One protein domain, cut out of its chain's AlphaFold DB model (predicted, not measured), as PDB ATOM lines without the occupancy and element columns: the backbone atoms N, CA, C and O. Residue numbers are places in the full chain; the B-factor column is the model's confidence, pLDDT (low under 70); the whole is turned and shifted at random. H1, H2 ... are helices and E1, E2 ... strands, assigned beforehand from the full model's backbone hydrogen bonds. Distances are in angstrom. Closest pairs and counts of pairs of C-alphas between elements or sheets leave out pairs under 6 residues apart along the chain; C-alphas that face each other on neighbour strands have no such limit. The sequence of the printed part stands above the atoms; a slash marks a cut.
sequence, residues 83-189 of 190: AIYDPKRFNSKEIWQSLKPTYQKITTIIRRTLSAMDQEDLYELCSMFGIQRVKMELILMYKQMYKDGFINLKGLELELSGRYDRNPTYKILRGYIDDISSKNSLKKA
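This is residues 83 to 189 of the 190 residues of an uncharacterized protein of Arcobacter sp (UniProt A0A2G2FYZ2). Two pairs of helices cross each other: the long helices H3 and H4 run side by side in opposite ways, and the shorter helical hairpin of H1 and H2 packs across them. A small strand hairpin, E3 and E4, lies past the last residues of H3, another, E1 and E2, lies at the first residues of H1, and residues 182 to 189 stick out. The 107 printed residues, with four named helices and four named strands in the order E1 E2 H1 H2 H3 E3 E4 H4, are mostly helix by class; both two-stranded sheets are antiparallel. The whole is compact, with a radius of gyration of the C-alphas of 14.7 A, and flat, spanning 42 by 37 by 19 A.

E3, residues 150 to 153, and E4, residues 156 to 159, form an antiparallel hairpin at 154 degrees; N 151 and O 158 are within hydrogen-bond range at 2.8 A. The closest C-alphas of E3 and H3, residues 131 to 148, are those of Ile 151 and Met 145, 7.0 A apart. H3 touches H4, residues 168 to 187, at a shallow tilt of 10 degrees, opposite ways, closest at the C-alphas of Ile 131 and Ile 177, 6.7 A. With residues 134 to 141 alone, H3 touches H1, residues 106 to 116, about perpendicular at 74 degrees; the closest C-alphas, of Val 134 and Ile 110, are 6.5 A apart. H1 and H2, residues 119 to 129, touch as a helical hairpin at a shallow tilt of 10 degrees, with the C-alphas of Thr 113 and Asp 121 closest at 6.6 A. H4 touches H2 with residues 176 to 180 alone, at a steep tilt of 62 degrees; the closest C-alphas, of Tyr 176 and Gln 119, are 6.7 A apart. E1, residues 83 to 85, and E2, residues 102 to 105, are an antiparallel hairpin at 124 degrees, with N 85 and O 102 at 2.8 A. In H1, H2, H3 and H4 every O i to N i+4 pair is within hydrogen-bond range.

E1 begins at C-alpha 83, (50.272, 40.582, 117.881). H1 is 15.7 A long and H2 15.4 A. H3 runs 26.1 A from C-alpha 131 at (43.005, 29.036, 108.846). H4, 29.2 A, ends at C-alpha 187, (29.567, 23.675, 113.290).

The two C-alphas farthest apart, of Gly 155 and Ala 189, are 49.6 A apart. The printed part has no cut. The link from E1 to E2, 16 residues, is long. Residues 152, 154, 161 to 163 and 181 to 189 have pLDDT under 70; the mean of the printed part is 80.0.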
ATOM      1  N   ALA A  83      51.313  41.005 116.956       81.38
ATOM      2  CA  ALA A  83      50.272  40.582 117.881       81.38
ATOM      3  C   ALA A  83      50.877  40.326 119.264       81.38
ATOM      4  O   ALA A  83      52.079  40.084 119.398       81.38
ATOM      5  N   ILE A  84      50.029  40.364 120.292       84.00
ATOM      6  CA  ILE A  84      50.416  39.923 121.631       84.00
ATOM      7  C   ILE A  84      50.471  38.395 121.611       84.00
ATOM      8  O   ILE A  84      49.444  37.722 121.519       84.00
ATOM      9  N   TYR A  85      51.681  37.855 121.682       84.44
ATOM     10  CA  TYR A  85      51.928  36.440 121.895       84.44
ATOM     11  C   TYR A  85      51.896  36.153 123.393       84.44
ATOM     12  O   TYR A  85      52.803  36.572 124.118       84.44
ATOM     13  N   ASP A  86      50.857  35.452 123.848       86.94
ATOM     14  CA  ASP A  86      50.811  34.883 125.192       86.94
ATOM     15  C   ASP A  86      51.228  33.402 125.128       86.94
ATOM     16  O   ASP A  86      50.465  32.584 124.608       86.94
ATOM     17  N   PRO A  87      52.418  33.040 125.644       83.81
ATOM     18  CA  PRO A  87      52.915  31.662 125.636       83.81
ATOM     19  C   PRO A  87      51.949  30.687 126.318       83.81
ATOM     20  O   PRO A  87      51.839  29.544 125.894       83.81
ATOM     21  N   LYS A  88      51.194  31.133 127.331       87.00
ATOM     22  CA  LYS A  88      50.305  30.268 128.120       87.00
ATOM     23  C   LYS A  88      49.096  29.754 127.343       87.00
ATOM     24  O   LYS A  88      48.418  28.856 127.827       87.00
ATOM     25  N   ARG A  89      48.819  30.325 126.167       85.19
ATOM     26  CA  ARG A  89      47.784  29.831 125.249       85.19
ATOM     27  C   ARG A  89      48.231  28.598 124.466       85.19
ATOM     28  O   ARG A  89      47.402  27.997 123.798       85.19
ATOM     29  N   PHE A  90      49.515  28.249 124.542       85.75
ATOM     30  CA  PHE A  90      50.112  27.145 123.806       85.75
ATOM     31  C   PHE A  90      50.693  26.096 124.756       85.75
ATOM     32  O   PHE A  90      51.343  26.429 125.752       85.75
ATOM     33  N   ASN A  91      50.510  24.829 124.411       85.88
ATOM     34  CA  ASN A  91      50.992  23.669 125.148       85.88
ATOM     35  C   ASN A  91      52.497  23.461 124.978       85.88
ATOM     36  O   ASN A  91      53.191  23.088 125.933       85.88
ATOM     37  N   SER A  92      53.023  23.716 123.778       82.81
ATOM     38  CA  SER A  92      54.430  23.473 123.472       82.81
ATOM     39  C   SER A  92      55.320  24.502 124.161       82.81
ATOM     40  O   SER A  92      55.505  25.625 123.698       82.81
ATOM     41  N   LYS A  93      55.965  24.110 125.261       81.00
ATOM     42  CA  LYS A  93      56.933  24.982 125.954       81.00
ATOM     43  C   LYS A  93      58.136  25.345 125.081       81.00
ATOM     44  O   LYS A  93      58.776  26.364 125.310       81.00
ATOM     45  N   GLU A  94      58.421  24.542 124.063       74.44
ATOM     46  CA  GLU A  94      59.517  24.743 123.108       74.44
ATOM     47  C   GLU A  94      59.347  26.010 122.253       74.44
ATOM     48  O   GLU A  94      60.333  26.546 121.751       74.44
ATOM     49  N   ILE A  95      58.120  26.538 122.127       77.69
ATOM     50  CA  ILE A  95      57.868  27.810 121.428       77.69
ATOM     51  C   ILE A  95      57.873  29.026 122.363       77.69
ATOM     52  O   ILE A  95      57.843  30.166 121.887       77.69
ATOM     53  N   TRP A  96      57.949  28.813 123.682       81.00
ATOM     54  CA  TRP A  96      57.943  29.886 124.671       81.00
ATOM     55  C   TRP A  96      59.305  30.589 124.699       81.00
ATOM     56  O   TRP A  96      60.302  30.039 125.152       81.00
ATOM     57  N   GLN A  97      59.351  31.847 124.256       73.31
ATOM     58  CA  GLN A  97      60.545  32.698 124.410       73.31
ATOM     59  C   GLN A  97      60.563  33.505 125.709       73.31
ATOM     60  O   GLN A  97      61.602  33.985 126.147       73.31
ATOM     61  N   SER A  98      59.391  33.699 126.297       78.88
ATOM     62  CA  SER A  98      59.163  34.445 127.526       78.88
ATOM     63  C   SER A  98      58.037  33.750 128.278       78.88
ATOM     64  O   SER A  98      57.237  33.053 127.663       78.88
ATOM     65  N   LEU A  99      57.959  33.954 129.593       82.44
ATOM     66  CA  LEU A  99      56.815  33.542 130.420       82.44
ATOM     67  C   LEU A  99      55.704  34.606 130.459       82.44
ATOM     68  O   LEU A  99      54.639  34.376 131.030       82.44
ATOM     69  N   LYS A 100      55.974  35.789 129.898       86.75
ATOM     70  CA  LYS A 100      55.068  36.939 129.868       86.75
ATOM     71  C   LYS A 100      54.587  37.205 128.438       86.75
ATOM     72  O   LYS A 100      55.351  36.951 127.502       86.75
ATOM     73  N   PRO A 101      53.380  37.773 128.263       87.88
ATOM     74  CA  PRO A 101      52.915  38.227 126.960       87.88
ATOM     75  C   PRO A 101      53.883  39.236 126.333       87.88
ATOM     76  O   PRO A 101      54.405  40.115 127.022       87.88
ATOM     77  N   THR A 102      54.140  39.108 125.032       86.06
ATOM     78  CA  THR A 102      55.089  39.965 124.297       86.06
ATOM     79  C   THR A 102      54.555  40.330 122.920       86.06
ATOM     80  O   THR A 102      53.864  39.533 122.290       86.06
ATOM     81  N   TYR A 103      54.892  41.524 122.429       86.62
ATOM     82  CA  TYR A 103      54.611  41.900 121.044       86.62
ATOM     83  C   TYR A 103      55.576  41.176 120.113       86.62
ATOM     84  O   TYR A 103      56.792  41.332 120.223       86.62
ATOM     85  N   GLN A 104      55.039  40.371 119.200       84.75
ATOM     86  CA  GLN A 104      55.828  39.630 118.221       84.75
ATOM     87  C   GLN A 104      55.180  39.708 116.845       84.75
ATOM     88  O   GLN A 104      53.961  39.834 116.723       84.75
ATOM     89  N   LYS A 105      56.002  39.597 115.798       84.19
ATOM     90  CA  LYS A 105      55.508  39.501 114.421       84.19
ATOM     91  C   LYS A 105      54.623  38.266 114.276       84.19
ATOM     92  O   LYS A 105      55.031  37.167 114.657       84.19
ATOM     93  N   ILE A 106      53.451  38.428 113.667       81.94
ATOM     94  CA  ILE A 106      52.487  37.339 113.441       81.94
ATOM     95  C   ILE A 106      53.139  36.188 112.664       81.94
ATOM     96  O   ILE A 106      53.011  35.030 113.054       81.94
ATOM     97  N   THR A 107      53.915  36.506 111.625       81.81
ATOM     98  CA  THR A 107      54.698  35.532 110.848       81.81
ATOM     99  C   THR A 107      55.623  34.697 111.736       81.81
ATOM    100  O   THR A 107      55.708  33.479 111.581       81.81
ATOM    101  N   THR A 108      56.292  35.332 112.699       85.25
ATOM    102  CA  THR A 108      57.196  34.656 113.637       85.25
ATOM    103  C   THR A 108      56.439  33.718 114.569       85.25
ATOM    104  O   THR A 108      56.873  32.582 114.758       85.25
ATOM    105  N   ILE A 109      55.301  34.164 115.113       87.12
ATOM    106  CA  ILE A 109      54.434  33.338 115.964       87.12
ATOM    107  C   ILE A 109      53.993  32.097 115.184       87.12
ATOM    108  O   ILE A 109      54.247  30.974 115.612       87.12
ATOM    109  N   ILE A 110      53.419  32.296 113.992       88.75
ATOM    110  CA  ILE A 110      52.896  31.212 113.158       88.75
ATOM    111  C   ILE A 110      53.985  30.196 112.808       88.75
ATOM    112  O   ILE A 110      53.783  28.997 112.990       88.75
ATOM    113  N   ARG A 111      55.149  30.645 112.329       89.06
ATOM    114  CA  ARG A 111      56.228  29.737 111.906       89.06
ATOM    115  C   ARG A 111      56.816  28.937 113.062       89.06
ATOM    116  O   ARG A 111      57.122  27.761 112.874       89.06
ATOM    117  N   ARG A 112      56.942  29.529 114.253       87.75
ATOM    118  CA  ARG A 112      57.389  28.778 115.436       87.75
ATOM    119  C   ARG A 112      56.387  27.714 115.832       87.75
ATOM    120  O   ARG A 112      56.782  26.567 116.003       87.75
ATOM    121  N   THR A 113      55.107  28.065 115.906       88.75
ATOM    122  CA  THR A 113      54.060  27.092 116.225       88.75
ATOM    123  C   THR A 113      54.006  25.964 115.189       88.75
ATOM    124  O   THR A 113      53.960  24.798 115.560       88.75
ATOM    125  N   LEU A 114      54.123  26.277 113.892       89.94
ATOM    126  CA  LEU A 114      54.220  25.262 112.831       89.94
ATOM    127  C   LEU A 114      55.449  24.350 112.985       89.94
ATOM    128  O   LEU A 114      55.380  23.180 112.618       89.94
ATOM    129  N   SER A 115      56.558  24.873 113.515       86.69
ATOM    130  CA  SER A 115      57.793  24.108 113.731       86.69
ATOM    131  C   SER A 115      57.705  23.162 114.932       86.69
ATOM    132  O   SER A 115      58.358  22.125 114.917       86.69
ATOM    133  N   ALA A 116      56.890  23.489 115.940       86.44
ATOM    134  CA  ALA A 116      56.640  22.616 117.090       86.44
ATOM    135  C   ALA A 116      55.709  21.438 116.770       86.44
ATOM    136  O   ALA A 116      55.708  20.445 117.484       86.44
ATOM    137  N   MET A 117      54.945  21.531 115.675       84.44
ATOM    138  CA  MET A 117      54.081  20.461 115.165       84.44
ATOM    139  C   MET A 117      52.996  19.952 116.131       84.44
ATOM    140  O   MET A 117      52.404  18.904 115.875       84.44
ATOM    141  N   ASP A 118      52.691  20.691 117.194       89.06
ATOM    142  CA  ASP A 118      51.624  20.333 118.122       89.06
ATOM    143  C   ASP A 118      50.239  20.659 117.540       89.06
ATOM    144  O   ASP A 118      49.982  21.751 117.027       89.06
ATOM    145  N   GLN A 119      49.335  19.680 117.580       88.38
ATOM    146  CA  GLN A 119      48.028  19.784 116.936       88.38
ATOM    147  C   GLN A 119      47.087  20.760 117.661       88.38
ATOM    148  O   GLN A 119      46.299  21.447 117.002       88.38
ATOM    149  N   GLU A 120      47.144  20.820 118.990       87.88
ATOM    150  CA  GLU A 120      46.305  21.722 119.787       87.88
ATOM    151  C   GLU A 120      46.759  23.172 119.598       87.88
ATOM    152  O   GLU A 120      45.942  24.061 119.351       87.88
ATOM    153  N   ASP A 121      48.071  23.389 119.555       90.06
ATOM    154  CA  ASP A 121      48.665  24.687 119.269       90.06
ATOM    155  C   ASP A 121      48.318  25.184 117.860       90.06
ATOM    156  O   ASP A 121      48.080  26.378 117.660       90.06
ATOM    157  N   LEU A 122      48.227  24.288 116.869       90.12
ATOM    158  CA  LEU A 122      47.760  24.637 115.521       90.12
ATOM    159  C   LEU A 122      46.283  25.031 115.490       90.12
ATOM    160  O   LEU A 122      45.911  25.908 114.701       90.12
ATOM    161  N   TYR A 123      45.447  24.411 116.323       89.50
ATOM    162  CA  TYR A 123      44.050  24.810 116.475       89.50
ATOM    163  C   TYR A 123      43.948  26.227 117.041       89.50
ATOM    164  O   TYR A 123      43.274  27.071 116.441       89.50
ATOM    165  N   GLU A 124      44.668  26.514 118.125       89.12
ATOM    166  CA  GLU A 124      44.694  27.846 118.733       89.12
ATOM    167  C   GLU A 124      45.230  28.895 117.751       89.12
ATOM    168  O   GLU A 124      44.627  29.950 117.548       89.12
ATOM    169  N   LEU A 125      46.303  28.568 117.029       88.62
ATOM    170  CA  LEU A 125      46.880  29.434 116.008       88.62
ATOM    171  C   LEU A 125      45.885  29.760 114.881       88.62
ATOM    172  O   LEU A 125      45.755  30.917 114.471       88.62
ATOM    173  N   CYS A 126      45.167  28.749 114.383       83.88
ATOM    174  CA  CYS A 126      44.131  28.925 113.365       83.88
ATOM    175  C   CYS A 126      42.936  29.735 113.884       83.88
ATOM    176  O   CYS A 126      42.344  30.485 113.106       83.88
ATOM    177  N   SER A 127      42.594  29.600 115.169       81.94
ATOM    178  CA  SER A 127      41.558  30.392 115.840       81.94
ATOM    179  C   SER A 127      41.945  31.873 115.917       81.94
ATOM    180  O   SER A 127      41.141  32.747 115.600       81.94
ATOM    181  N   MET A 128      43.206  32.162 116.255       80.06
ATOM    182  CA  MET A 128      43.703  33.530 116.431       80.06
ATOM    183  C   MET A 128      43.898  34.282 115.110       80.06
ATOM    184  O   MET A 128      43.546  35.456 115.010       80.06
ATOM    185  N   PHE A 129      44.484  33.631 114.101       80.31
ATOM    186  CA  PHE A 129      44.933  34.310 112.875       80.31
ATOM    187  C   PHE A 129      44.151  33.915 111.620       80.31
ATOM    188  O   PHE A 129      44.345  34.502 110.553       80.31
ATOM    189  N   GLY A 130      43.256  32.937 111.737       75.38
ATOM    190  CA  GLY A 130      42.489  32.393 110.630       75.38
ATOM    191  C   GLY A 130      43.241  31.300 109.869       75.38
ATOM    192  O   GLY A 130      44.411  31.431 109.504       75.38
ATOM    193  N   ILE A 131      42.510  30.231 109.550       78.06
ATOM    194  CA  ILE A 131      43.005  29.036 108.846       78.06
ATOM    195  C   ILE A 131      43.763  29.396 107.564       78.06
ATOM    196  O   ILE A 131      44.834  28.856 107.302       78.06
ATOM    197  N   GLN A 132      43.229  30.323 106.761       74.06
ATOM    198  CA  GLN A 132      43.853  30.688 105.489       74.06
ATOM    199  C   GLN A 132      45.218  31.352 105.686       74.06
ATOM    200  O   GLN A 132      46.153  31.011 104.965       74.06
ATOM    201  N   ARG A 133      45.379  32.228 106.689       76.62
ATOM    202  CA  ARG A 133      46.681  32.846 106.977       76.62
ATOM    203  C   ARG A 133      47.700  31.791 107.397       76.62
ATOM    204  O   ARG A 133      48.791  31.748 106.833       76.62
ATOM    205  N   VAL A 134      47.334  30.911 108.329       82.19
ATOM    206  CA  VAL A 134      48.221  29.842 108.824       82.19
ATOM    207  C   VAL A 134      48.637  28.898 107.693       82.19
ATOM    208  O   VAL A 134      49.815  28.593 107.517       82.19
ATOM    209  N   LYS A 135      47.677  28.492 106.859       82.38
ATOM    210  CA  LYS A 135      47.902  27.644 105.684       82.38
ATOM    211  C   LYS A 135      48.838  28.285 104.663       82.38
ATOM    212  O   LYS A 135      49.638  27.580 104.047       82.38
ATOM    213  N   MET A 136      48.742  29.598 104.474       76.25
ATOM    214  CA  MET A 136      49.633  30.336 103.580       76.25
ATOM    215  C   MET A 136      51.051  30.425 104.146       76.25
ATOM    216  O   MET A 136      51.996  30.128 103.422       76.25
ATOM    217  N   GLU A 137      51.217  30.725 105.433       82.38
ATOM    218  CA  GLU A 137      52.541  30.739 106.073       82.38
ATOM    219  C   GLU A 137      53.230  29.373 106.044       82.38
ATOM    220  O   GLU A 137      54.431  29.305 105.785       82.38
ATOM    221  N   LEU A 138      52.483  28.277 106.221       87.75
ATOM    222  CA  LEU A 138      53.020  26.923 106.064       87.75
ATOM    223  C   LEU A 138      53.610  26.713 104.661       87.75
ATOM    224  O   LEU A 138      54.712  26.187 104.522       87.75
ATOM    225  N   ILE A 139      52.897  27.142 103.615       83.06
ATOM    226  CA  ILE A 139      53.389  27.048 102.233       83.06
ATOM    227  C   ILE A 139      54.684  27.846 102.066       83.06
ATOM    228  O   ILE A 139      55.619  27.353 101.439       83.06
ATOM    229  N   LEU A 140      54.757  29.051 102.629       79.00
ATOM    230  CA  LEU A 140      55.937  29.905 102.506       79.00
ATOM    231  C   LEU A 140      57.148  29.391 103.234       79.00
ATOM    232  O   LEU A 140      58.234  29.381 102.663       79.00
ATOM    233  N   MET A 141      56.951  28.954 104.470       85.56
ATOM    234  CA  MET A 141      58.006  28.378 105.277       85.56
ATOM    235  C   MET A 141      58.679  27.232 104.517       85.56
ATOM    236  O   MET A 141      59.898  27.204 104.388       85.56
ATOM    237  N   TYR A 142      57.881  26.347 103.916       83.88
ATOM    238  CA  TYR A 142      58.389  25.204 103.165       83.88
ATOM    239  C   TYR A 142      58.942  25.559 101.781       83.88
ATOM    240  O   TYR A 142      59.946  24.977 101.377       83.88
ATOM    241  N   LYS A 143      58.347  26.514 101.054       81.19
ATOM    242  CA  LYS A 143      58.920  27.027  99.797       81.19
ATOM    243  C   LYS A 143      60.302  27.634 100.029       81.19
ATOM    244  O   LYS A 143      61.217  27.319  99.279       81.19
ATOM    245  N   GLN A 144      60.440  28.475 101.055       79.00
ATOM    246  CA  GLN A 144      61.706  29.114 101.404       79.00
ATOM    247  C   GLN A 144      62.748  28.063 101.790       79.00
ATOM    248  O   GLN A 144      63.812  28.016 101.192       79.00
ATOM    249  N   MET A 145      62.383  27.138 102.678       78.31
ATOM    250  CA  MET A 145      63.262  26.050 103.108       78.31
ATOM    251  C   MET A 145      63.768  25.195 101.929       78.31
ATOM    252  O   MET A 145      64.945  24.872 101.848       78.31
ATOM    253  N   TYR A 146      62.900  24.868 100.965       79.88
ATOM    254  CA  TYR A 146      63.295  24.124  99.759       79.88
ATOM    255  C   TYR A 146      64.025  24.975  98.710       79.88
ATOM    256  O   TYR A 146      64.688  24.410  97.845       79.88
ATOM    257  N   LYS A 147      63.886  26.304  98.742       74.88
ATOM    258  CA  LYS A 147      64.661  27.228  97.905       74.88
ATOM    259  C   LYS A 147      66.097  27.342  98.411       74.88
ATOM    260  O   LYS A 147      67.010  27.376  97.595       74.88
ATOM    261  N   ASP A 148      66.270  27.366  99.728       76.75
ATOM    262  CA  ASP A 148      67.587  27.390 100.371       76.75
ATOM    263  C   ASP A 148      68.338  26.067 100.141       76.75
ATOM    264  O   ASP A 148      69.563  26.041 100.124       76.75
ATOM    265  N   GLY A 149      67.606  24.982  99.861       71.62
ATOM    266  CA  GLY A 149      68.158  23.729  99.339       71.62
ATOM    267  C   GLY A 149      68.741  22.806 100.406       71.62
ATOM    268  O   GLY A 149      69.109  21.679 100.089       71.62
ATOM    269  N   PHE A 150      68.763  23.227 101.670       73.31
ATOM    270  CA  PHE A 150      69.185  22.408 102.800       73.31
ATOM    271  C   PHE A 150      68.461  22.807 104.094       73.31
ATOM    272  O   PHE A 150      67.978  23.929 104.241       73.31
ATOM    273  N   ILE A 151      68.388  21.881 105.052       76.56
ATOM    274  CA  ILE A 151      68.000  22.165 106.440       76.56
ATOM    275  C   ILE A 151      69.194  21.862 107.330       76.56
ATOM    276  O   ILE A 151      69.730  20.758 107.280       76.56
ATOM    277  N   ASN A 152      69.570  22.805 108.187       68.94
ATOM    278  CA  ASN A 152      70.555  22.552 109.228       68.94
ATOM    279  C   ASN A 152      69.858  21.998 110.480       68.94
ATOM    280  O   ASN A 152      69.130  22.714 111.172       68.94
ATOM    281  N   LEU A 153      70.070  20.716 110.771       72.19
ATOM    282  CA  LEU A 153      69.618  20.071 111.999       72.19
ATOM    283  C   LEU A 153      70.822  19.844 112.912       72.19
ATOM    284  O   LEU A 153      71.556  18.870 112.758       72.19
ATOM    285  N   LYS A 154      71.009  20.740 113.888       68.06
ATOM    286  CA  LYS A 154      72.073  20.644 114.911       68.06
ATOM    287  C   LYS A 154      73.481  20.469 114.311       68.06
ATOM    288  O   LYS A 154      74.278  19.687 114.820       68.06
ATOM    289  N   GLY A 155      73.783  21.194 113.234       70.56
ATOM    290  CA  GLY A 155      75.075  21.149 112.545       70.56
ATOM    291  C   GLY A 155      75.152  20.144 111.395       70.56
ATOM    292  O   GLY A 155      76.163  20.120 110.702       70.56
ATOM    293  N   LEU A 156      74.104  19.348 111.159       72.94
ATOM    294  CA  LEU A 156      74.017  18.453 110.008       72.94
ATOM    295  C   LEU A 156      73.144  19.088 108.924       72.94
ATOM    296  O   LEU A 156      71.950  19.313 109.133       72.94
ATOM    297  N   GLU A 157      73.745  19.393 107.776       80.31
ATOM    298  CA  GLU A 157      73.030  19.902 106.608       80.31
ATOM    299  C   GLU A 157      72.399  18.736 105.846       80.31
ATOM    300  O   GLU A 157      73.080  17.870 105.303       80.31
ATOM    301  N   LEU A 158      71.069  18.695 105.842       76.19
ATOM    302  CA  LEU A 158      70.296  17.777 105.020       76.19
ATOM    303  C   LEU A 158      69.878  18.491 103.748       76.19
ATOM    304  O   LEU A 158      69.060  19.410 103.808       76.19
ATOM    305  N   GLU A 159      70.386  18.040 102.607       77.44
ATOM    306  CA  GLU A 159      69.930  18.537 101.314       77.44
ATOM    307  C   GLU A 159      68.435  18.271 101.118       77.44
ATOM    308  O   GLU A 159      67.920  17.160 101.294       77.44
ATOM    309  N   LEU A 160      67.729  19.314 100.700       74.88
ATOM    310  CA  LEU A 160      66.340  19.246 100.300       74.88
ATOM    311  C   LEU A 160      66.248  19.221  98.791       74.88
ATOM    312  O   LEU A 160      66.480  20.211  98.106       74.88
ATOM    313  N   SER A 161      65.814  18.079  98.276       69.94
ATOM    314  CA  SER A 161      65.540  17.908  96.860       69.94
ATOM    315  C   SER A 161      64.063  17.613  96.607       69.94
ATOM    316  O   SER A 161      63.310  17.122  97.456       69.94
ATOM    317  N   GLY A 162      63.617  17.943  95.398       69.56
ATOM    318  CA  GLY A 162      62.247  17.703  94.970       69.56
ATOM    319  C   GLY A 162      61.261  18.754  95.482       69.56
ATOM    320  O   GLY A 162      61.500  19.957  95.399       69.56
ATOM    321  N   ARG A 163      60.079  18.303  95.909       66.00
ATOM    322  CA  ARG A 163      58.928  19.188  96.132       66.00
ATOM    323  C   ARG A 163      58.600  19.319  97.603       66.00
ATOM    324  O   ARG A 163      58.365  18.311  98.270       66.00
ATOM    325  N   TYR A 164      58.465  20.560  98.050       76.81
ATOM    326  CA  TYR A 164      58.176  20.868  99.444       76.81
ATOM    327  C   TYR A 164      56.863  20.259  99.940       76.81
ATOM    328  O   TYR A 164      56.759  19.825 101.077       76.81
ATOM    329  N   ASP A 165      55.863  20.155  99.073       76.56
ATOM    330  CA  ASP A 165      54.539  19.641  99.419       76.56
ATOM    331  C   ASP A 165      54.460  18.108  99.485       76.56
ATOM    332  O   ASP A 165      53.458  17.534  99.920       76.56
ATOM    333  N   ARG A 166      55.516  17.420  99.039       77.56
ATOM    334  CA  ARG A 166      55.674  15.980  99.236       77.56
ATOM    335  C   ARG A 166      56.333  15.654 100.566       77.56
ATOM    336  O   ARG A 166      56.245  14.492 100.964       77.56
ATOM    337  N   ASN A 167      56.933  16.647 101.220       83.50
ATOM    338  CA  ASN A 167      57.550  16.497 102.522       83.50
ATOM    339  C   ASN A 167      56.535  15.882 103.513       83.50
ATOM    340  O   ASN A 167      55.409  16.386 103.609       83.50
ATOM    341  N   PRO A 168      56.884  14.784 104.211       86.75
ATOM    342  CA  PRO A 168      55.979  14.135 105.159       86.75
ATOM    343  C   PRO A 168      55.464  15.101 106.227       86.75
ATOM    344  O   PRO A 168      54.265  15.150 106.490       86.75
ATOM    345  N   THR A 169      56.351  15.940 106.755       88.81
ATOM    346  CA  THR A 169      56.042  16.942 107.775       88.81
ATOM    347  C   THR A 169      55.080  18.001 107.245       88.81
ATOM    348  O   THR A 169      54.081  18.302 107.897       88.81
ATOM    349  N   TYR A 170      55.301  18.499 106.022       88.81
ATOM    350  CA  TYR A 170      54.359  19.420 105.377       88.81
ATOM    351  C   TYR A 170      52.959  18.811 105.275       88.81
ATOM    352  O   TYR A 170      51.973  19.479 105.581       88.81
ATOM    353  N   LYS A 171      52.854  17.548 104.846       88.25
ATOM    354  CA  LYS A 171      51.561  16.870 104.677       88.25
ATOM    355  C   LYS A 171      50.823  16.693 105.995       88.25
ATOM    356  O   LYS A 171      49.614  16.895 106.012       88.25
ATOM    357  N   ILE A 172      51.534  16.344 107.065       89.56
ATOM    358  CA  ILE A 172      50.957  16.194 108.405       89.56
ATOM    359  C   ILE A 172      50.388  17.534 108.879       89.56
ATOM    360  O   ILE A 172      49.194  17.631 109.147       89.56
ATOM    361  N   LEU A 173      51.211  18.588 108.874       91.44
ATOM    362  CA  LEU A 173      50.790  19.936 109.279       91.44
ATOM    363  C   LEU A 173      49.616  20.439 108.438       91.44
ATOM    364  O   LEU A 173      48.653  21.007 108.952       91.44
ATOM    365  N   ARG A 174      49.679  20.205 107.126       89.12
ATOM    366  CA  ARG A 174      48.610  20.578 106.209       89.12
ATOM    367  C   ARG A 174      47.318  19.814 106.497       89.12
ATOM    368  O   ARG A 174      46.260  20.433 106.468       89.12
ATOM    369  N   GLY A 175      47.414  18.518 106.787       86.50
ATOM    370  CA  GLY A 175      46.286  17.677 107.176       86.50
ATOM    371  C   GLY A 175      45.590  18.212 108.421       86.50
ATOM    372  O   GLY A 175      44.389  18.446 108.381       86.50
ATOM    373  N   TYR A 176      46.345  18.541 109.472       90.56
ATOM    374  CA  TYR A 176      45.778  19.129 110.689       90.56
ATOM    375  C   TYR A 176      45.021  20.432 110.419       90.56
ATOM    376  O   TYR A 176      43.892  20.601 110.874       90.56
ATOM    377  N   ILE A 177      45.603  21.340 109.631       85.50
ATOM    378  CA  ILE A 177      44.956  22.614 109.284       85.50
ATOM    379  C   ILE A 177      43.674  22.387 108.463       85.50
ATOM    380  O   ILE A 177      42.661  23.054 108.690       85.50
ATOM    381  N   ASP A 178      43.701  21.454 107.509       82.62
ATOM    382  CA  ASP A 178      42.541  21.134 106.675       82.62
ATOM    383  C   ASP A 178      41.429  20.437 107.501       82.62
ATOM    384  O   ASP A 178      40.252  20.764 107.333       82.62
ATOM    385  N   ASP A 179      41.772  19.587 108.474       84.19
ATOM    386  CA  ASP A 179      40.816  18.964 109.405       84.19
ATOM    387  C   ASP A 179      40.115  19.992 110.303       84.19
ATOM    388  O   ASP A 179      38.903  19.910 110.535       84.19
ATOM    389  N   ILE A 180      40.853  20.998 110.783       80.19
ATOM    390  CA  ILE A 180      40.291  22.127 111.542       80.19
ATOM    391  C   ILE A 180      39.268  22.879 110.680       80.19
ATOM    392  O   ILE A 180      38.181  23.223 111.154       80.19
ATOM    393  N   SER A 181      39.579  23.090 109.397       66.69
ATOM    394  CA  SER A 181      38.660  23.719 108.445       66.69
ATOM    395  C   SER A 181      37.362  22.932 108.286       66.69
ATOM    396  O   SER A 181      36.285  23.523 108.377       66.69
ATOM    397  N   SER A 182      37.453  21.613 108.107       69.00
ATOM    398  CA  SER A 182      36.296  20.723 107.943       69.00
ATOM    399  C   SER A 182      35.390  20.701 109.181       69.00
ATOM    400  O   SER A 182      34.162  20.770 109.070       69.00
ATOM    401  N   LYS A 183      35.979  20.674 110.384       69.62
ATOM    402  CA  LYS A 183      35.228  20.715 111.652       69.62
ATOM    403  C   LYS A 183      34.504  22.050 111.859       69.62
ATOM    404  O   LYS A 183      33.376  22.067 112.350       69.62
ATOM    405  N   ASN A 184      35.113  23.158 111.443       58.78
ATOM    406  CA  ASN A 184      34.506  24.486 111.548       58.78
ATOM    407  C   ASN A 184      33.366  24.713 110.543       58.78
ATOM    408  O   ASN A 184      32.429  25.446 110.857       58.78
ATOM    409  N   SER A 185      33.397  24.073 109.368       55.56
ATOM    410  CA  SER A 185      32.265  24.093 108.428       55.56
ATOM    411  C   SER A 185      31.053  23.306 108.931       55.56
ATOM    412  O   SER A 185      29.929  23.746 108.716       55.56
ATOM    413  N   LEU A 186      31.261  22.197 109.651       53.06
ATOM    414  CA  LEU A 186      30.169  21.396 110.221       53.06
ATOM    415  C   LEU A 186      29.431  22.138 111.348       53.06
ATOM    416  O   LEU A 186      28.205  22.127 111.388       53.06
ATOM    417  N   LYS A 187      30.159  22.865 112.207       50.94
ATOM    418  CA  LYS A 187      29.567  23.675 113.290       50.94
ATOM    419  C   LYS A 187      28.760  24.888 112.817       50.94
ATOM    420  O   LYS A 187      27.960  25.395 113.586       50.94
ATOM    421  N   LYS A 188      28.989  25.386 111.597       49.41
ATOM    422  CA  LYS A 188      28.230  26.517 111.025       49.41
ATOM    423  C   LYS A 188      26.964  26.090 110.278       49.41
ATOM    424  O   LYS A 188      26.167  26.952 109.928       49.41
ATOM    425  N   ALA A 189      26.817  24.797 109.994       45.50
ATOM    426  CA  ALA A 189      25.663  24.220 109.304       45.50
ATOM    427  C   ALA A 189      24.664  23.541 110.265       45.50
ATOM    428  O   ALA A 189      23.694  22.948 109.801       45.50
TER     429      ALA A 189